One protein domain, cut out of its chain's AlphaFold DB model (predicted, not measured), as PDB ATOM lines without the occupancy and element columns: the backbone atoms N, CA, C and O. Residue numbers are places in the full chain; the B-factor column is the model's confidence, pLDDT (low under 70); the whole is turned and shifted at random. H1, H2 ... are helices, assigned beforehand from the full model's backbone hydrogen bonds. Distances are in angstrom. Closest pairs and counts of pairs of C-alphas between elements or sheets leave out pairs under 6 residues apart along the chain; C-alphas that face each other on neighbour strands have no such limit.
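Overview. This is residues 105 to 146 of the 193 residues of an uncharacterized protein of Terfezia boudieri ATCC MYA-4762 (UniProt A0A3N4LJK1). A lopsided helical hairpin: the short helix H1 folds back beside the first turns of the long helix H2 as the short side of a narrow V, and H2 runs on past it as a long arm. Residues 127 to 134 and 136 to 143 stick out, and at the far end of H2 residues 141 to 146 turn aside as a tail with no named element. The printed part has 42 residues with two named helices, H1 then H2, and no named strand; the class is all helix. The whole is only just extended, close to loose, with a radius of gyration of the C-alphas of 14.1 A and spans of 41 by 19 by 5 A.

Along the chain. After Pro 105, H1 takes residues 106 to 115, 14.2 A from first to last C-alpha, beginning at C-alpha 106 at (401.138, -31.287, 509.414). H2 takes residues 119 to 140, 31.6 A long, from C-alpha 119 at (400.396, -16.880, 510.697) to C-alpha 140 at (422.054, -38.277, 519.345).

Arrangement. H1 and H2 form a helical hairpin over a tight link of 3 residues. They touch, and their closest C-alphas, those of Leu 110 and Ile 122, are 7.0 A apart. H2 touches H1 with residues 119 to 122 alone. Their lines stand at a shallow tilt of 25 degrees, and they run opposite ways. In H1 and H2 every O i to N i+4 pair is within hydrogen-bond range.

Size, cuts and confidence. The two C-alphas farthest apart, those of Arg 115 and Glu 146, are 41.6 A apart. The printed part has no cut, and no link is long. The mean pLDDT of the printed part is 75.5; residue 105 and residues 140 to 146 are under 70.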
ATOM      1  N   PRO A 105     401.913 -35.169 508.315       54.38
ATOM      2  CA  PRO A 105     400.545 -35.034 508.810       54.38
ATOM      3  C   PRO A 105     400.219 -33.570 509.147       54.38
ATOM      4  O   PRO A 105     399.075 -33.225 509.422       54.38
ATOM      5  N   ALA A 106     401.232 -32.700 509.112       72.25
ATOM      6  CA  ALA A 106     401.138 -31.287 509.414       72.25
ATOM      7  C   ALA A 106     400.502 -30.461 508.287       72.25
ATOM      8  O   ALA A 106     399.971 -29.392 508.568       72.25
ATOM      9  N   GLU A 107     400.516 -30.909 507.028       75.44
ATOM     10  CA  GLU A 107     400.100 -30.041 505.917       75.44
ATOM     11  C   GLU A 107     398.609 -29.647 505.952       75.44
ATOM     12  O   GLU A 107     398.306 -28.459 505.793       75.44
ATOM     13  N   PRO A 108     397.657 -30.563 506.231       78.12
ATOM     14  CA  PRO A 108     396.250 -30.192 506.390       78.12
ATOM     15  C   PRO A 108     396.022 -29.223 507.557       78.12
ATOM     16  O   PRO A 108     395.233 -28.285 507.436       78.12
ATOM     17  N   LEU A 109     396.748 -29.414 508.664       76.94
ATOM     18  CA  LEU A 109     396.657 -28.571 509.856       76.94
ATOM     19  C   LEU A 109     397.215 -27.168 509.588       76.94
ATOM     20  O   LEU A 109     396.545 -26.176 509.856       76.94
ATOM     21  N   LEU A 110     398.400 -27.079 508.984       79.25
ATOM     22  CA  LEU A 110     399.023 -25.814 508.592       79.25
ATOM     23  C   LEU A 110     398.149 -25.051 507.593       79.25
ATOM     24  O   LEU A 110     398.014 -23.833 507.686       79.25
ATOM     25  N   ARG A 111     397.498 -25.758 506.662       80.56
ATOM     26  CA  ARG A 111     396.558 -25.153 505.711       80.56
ATOM     27  C   ARG A 111     395.316 -24.593 506.408       80.56
ATOM     28  O   ARG A 111     394.863 -23.514 506.030       80.56
ATOM     29  N   ALA A 112     394.776 -25.291 507.408       75.25
ATOM     30  CA  ALA A 112     393.656 -24.800 508.209       75.25
ATOM     31  C   ALA A 112     394.053 -23.565 509.036       75.25
ATOM     32  O   ALA A 112     393.363 -22.550 508.980       75.25
ATOM     33  N   LEU A 113     395.208 -23.609 509.706       79.38
ATOM     34  CA  LEU A 113     395.721 -22.490 510.499       79.38
ATOM     35  C   LEU A 113     395.996 -21.248 509.633       79.38
ATOM     36  O   LEU A 113     395.602 -20.146 510.009       79.38
ATOM     37  N   ARG A 114     396.574 -21.408 508.431       84.00
ATOM     38  CA  ARG A 114     396.777 -20.280 507.499       84.00
ATOM     39  C   ARG A 114     395.457 -19.642 507.078       84.00
ATOM     40  O   ARG A 114     395.364 -18.424 507.003       84.00
ATOM     41  N   ARG A 115     394.416 -20.447 506.839       84.38
ATOM     42  CA  ARG A 115     393.076 -19.932 506.501       84.38
ATOM     43  C   ARG A 115     392.431 -19.149 507.644       84.38
ATOM     44  O   ARG A 115     391.598 -18.293 507.375       84.38
ATOM     45  N   CYS A 116     392.818 -19.425 508.886       79.00
ATOM     46  CA  CYS A 116     392.358 -18.699 510.067       79.00
ATOM     47  C   CYS A 116     393.174 -17.426 510.364       79.00
ATOM     48  O   CYS A 116     392.889 -16.762 511.354       79.00
ATOM     49  N   GLY A 117     394.176 -17.073 509.544       86.94
ATOM     50  CA  GLY A 117     394.974 -15.852 509.722       86.94
ATOM     51  C   GLY A 117     395.930 -15.876 510.922       86.94
ATOM     52  O   GLY A 117     396.455 -14.840 511.309       86.94
ATOM     53  N   VAL A 118     396.182 -17.048 511.513       88.44
ATOM     54  CA  VAL A 118     397.101 -17.235 512.652       88.44
ATOM     55  C   VAL A 118     398.523 -17.548 512.171       88.44
ATOM     56  O   VAL A 118     399.130 -18.543 512.555       88.44
ATOM     57  N   GLU A 119     399.060 -16.703 511.290       84.31
ATOM     58  CA  GLU A 119     400.396 -16.880 510.697       84.31
ATOM     59  C   GLU A 119     401.516 -16.805 511.740       84.31
ATOM     60  O   GLU A 119     402.466 -17.584 511.684       84.31
ATOM     61  N   THR A 120     401.372 -15.932 512.739       80.19
ATOM     62  CA  THR A 120     402.312 -15.809 513.863       80.19
ATOM     63  C   THR A 120     402.401 -17.102 514.668       80.19
ATOM     64  O   THR A 120     403.490 -17.596 514.926       80.19
ATOM     65  N   LEU A 121     401.255 -17.720 514.958       79.88
ATOM     66  CA  LEU A 121     401.185 -18.970 515.712       79.88
ATOM     67  C   LEU A 121     401.786 -20.154 514.948       79.88
ATOM     68  O   LEU A 121     402.354 -21.064 515.546       79.88
ATOM     69  N   ILE A 122     401.651 -20.156 513.619       83.25
ATOM     70  CA  ILE A 122     402.284 -21.165 512.765       83.25
ATOM     71  C   ILE A 122     403.801 -21.034 512.829       83.25
ATOM     72  O   ILE A 122     404.480 -22.052 512.924       83.25
ATOM     73  N   ASN A 123     404.324 -19.808 512.787       82.50
ATOM     74  CA  ASN A 123     405.763 -19.575 512.870       82.50
ATOM     75  C   ASN A 123     406.306 -19.993 514.243       82.50
ATOM     76  O   ASN A 123     407.234 -20.791 514.286       82.50
ATOM     77  N   ASP A 124     405.647 -19.600 515.337       82.75
ATOM     78  CA  ASP A 124     406.031 -20.016 516.697       82.75
ATOM     79  C   ASP A 124     406.027 -21.550 516.851       82.75
ATOM     80  O   ASP A 124     406.898 -22.148 517.493       82.75
ATOM     81  N   PHE A 125     405.044 -22.215 516.236       81.94
ATOM     82  CA  PHE A 125     404.943 -23.670 516.232       81.94
ATOM     83  C   PHE A 125     406.080 -24.334 515.445       81.94
ATOM     84  O   PHE A 125     406.673 -25.307 515.920       81.94
ATOM     85  N   LEU A 126     406.386 -23.824 514.250       85.81
ATOM     86  CA  LEU A 126     407.472 -24.341 513.421       85.81
ATOM     87  C   LEU A 126     408.835 -24.118 514.084       85.81
ATOM     88  O   LEU A 126     409.641 -25.046 514.094       85.81
ATOM     89  N   ASP A 127     409.053 -22.963 514.711       83.88
ATOM     90  CA  ASP A 127     410.273 -22.665 515.468       83.88
ATOM     91  C   ASP A 127     410.434 -23.612 516.661       83.88
ATOM     92  O   ASP A 127     411.516 -24.149 516.902       83.88
ATOM     93  N   THR A 128     409.345 -23.898 517.377       83.88
ATOM     94  CA  THR A 128     409.364 -24.861 518.490       83.88
ATOM     95  C   THR A 128     409.716 -26.270 518.010       83.88
ATOM     96  O   THR A 128     410.529 -26.952 518.636       83.88
ATOM     97  N   LEU A 129     409.129 -26.718 516.894       81.12
ATOM     98  CA  LEU A 129     409.460 -28.017 516.302       81.12
ATOM     99  C   LEU A 129     410.909 -28.077 515.818       81.12
ATOM    100  O   LEU A 129     411.556 -29.109 515.988       81.12
ATOM    101  N   PHE A 130     411.407 -26.991 515.228       83.00
ATOM    102  CA  PHE A 130     412.777 -26.909 514.743       83.00
ATOM    103  C   PHE A 130     413.775 -27.005 515.898       83.00
ATOM    104  O   PHE A 130     414.640 -27.876 515.872       83.00
ATOM    105  N   ASN A 131     413.586 -26.204 516.952       82.31
ATOM    106  CA  ASN A 131     414.429 -26.238 518.149       82.31
ATOM    107  C   ASN A 131     414.417 -27.620 518.816       82.31
ATOM    108  O   ASN A 131     415.470 -28.150 519.158       82.31
ATOM    109  N   LEU A 132     413.242 -28.254 518.915       82.56
ATOM    110  CA  LEU A 132     413.136 -29.611 519.449       82.56
ATOM    111  C   LEU A 132     413.885 -30.629 518.577       82.56
ATOM    112  O   LEU A 132     414.539 -31.526 519.103       82.56
ATOM    113  N   GLY A 133     413.801 -30.498 517.252       84.44
ATOM    114  CA  GLY A 133     414.559 -31.328 516.318       84.44
ATOM    115  C   GLY A 133     416.067 -31.160 516.495       84.44
ATOM    116  O   GLY A 133     416.789 -32.153 516.547       84.44
ATOM    117  N   THR A 134     416.538 -29.921 516.654       75.25
ATOM    118  CA  THR A 134     417.950 -29.617 516.917       75.25
ATOM    119  C   THR A 134     418.426 -30.217 518.236       75.25
ATOM    120  O   THR A 134     419.475 -30.857 518.264       75.25
ATOM    121  N   ASP A 135     417.644 -30.092 519.310       75.69
ATOM    122  CA  ASP A 135     417.979 -30.684 520.607       75.69
ATOM    123  C   ASP A 135     418.079 -32.212 520.524       75.69
ATOM    124  O   ASP A 135     418.999 -32.805 521.087       75.69
ATOM    125  N   LEU A 136     417.169 -32.853 519.785       75.62
ATOM    126  CA  LEU A 136     417.181 -34.302 519.571       75.62
ATOM    127  C   LEU A 136     418.401 -34.775 518.775       75.62
ATOM    128  O   LEU A 136     418.959 -35.818 519.108       75.62
ATOM    129  N   ILE A 137     418.817 -34.018 517.759       75.31
ATOM    130  CA  ILE A 137     420.023 -34.320 516.974       75.31
ATOM    131  C   ILE A 137     421.271 -34.169 517.856       75.31
ATOM    132  O   ILE A 137     422.069 -35.098 517.945       75.31
ATOM    133  N   ASN A 138     421.382 -33.070 518.611       70.88
ATOM    134  CA  ASN A 138     422.500 -32.844 519.537       70.88
ATOM    135  C   ASN A 138     422.587 -33.928 520.630       70.88
ATOM    136  O   ASN A 138     423.677 -34.327 521.039       70.88
ATOM    137  N   LEU A 139     421.438 -34.439 521.090       74.69
ATOM    138  CA  LEU A 139     421.351 -35.580 522.009       74.69
ATOM    139  C   LEU A 139     421.851 -36.888 521.377       74.69
ATOM    140  O   LEU A 139     422.403 -37.731 522.086       74.69
ATOM    141  N   GLN A 140     421.646 -37.075 520.072       68.38
ATOM    142  CA  GLN A 140     422.054 -38.277 519.345       68.38
ATOM    143  C   GLN A 140     423.559 -38.289 519.041       68.38
ATOM    144  O   GLN A 140     424.174 -39.354 519.096       68.38
ATOM    145  N   ASP A 141     424.154 -37.116 518.820       67.81
ATOM    146  CA  ASP A 141     425.586 -36.959 518.526       67.81
ATOM    147  C   ASP A 141     426.486 -36.970 519.780       67.81
ATOM    148  O   ASP A 141     427.709 -36.891 519.680       67.81
ATOM    149  N   GLY A 142     425.912 -37.107 520.982       57.22
ATOM    150  CA  GLY A 142     426.672 -37.228 522.234       57.22
ATOM    151  C   GLY A 142     427.376 -35.941 522.687       57.22
ATOM    152  O   GLY A 142     428.040 -35.946 523.725       57.22
ATOM    153  N   GLU A 143     427.201 -34.828 521.971       49.00
ATOM    154  CA  GLU A 143     427.635 -33.497 522.399       49.00
ATOM    155  C   GLU A 143     426.616 -32.912 523.390       49.00
ATOM    156  O   GLU A 143     425.802 -32.038 523.089       49.00
ATOM    157  N   LEU A 144     426.683 -33.387 524.636       45.91
ATOM    158  CA  LEU A 144     426.125 -32.670 525.782       45.91
ATOM    159  C   LEU A 144     426.900 -31.353 525.947       45.91
ATOM    160  O   LEU A 144     427.860 -31.265 526.711       45.91
ATOM    161  N   ARG A 145     426.491 -30.303 525.226       47.34
ATOM    162  CA  ARG A 145     426.866 -28.939 525.604       47.34
ATOM    163  C   ARG A 145     426.307 -28.683 527.003       47.34
ATOM    164  O   ARG A 145     425.100 -28.771 527.213       47.34
ATOM    165  N   GLU A 146     427.184 -28.332 527.944       50.09
ATOM    166  CA  GLU A 146     426.884 -28.062 529.365       50.09
ATOM    167  C   GLU A 146     425.823 -26.964 529.613       50.09
ATOM    168  O   GLU A 146     425.484 -26.676 530.757       50.09
TER     169      GLU A 146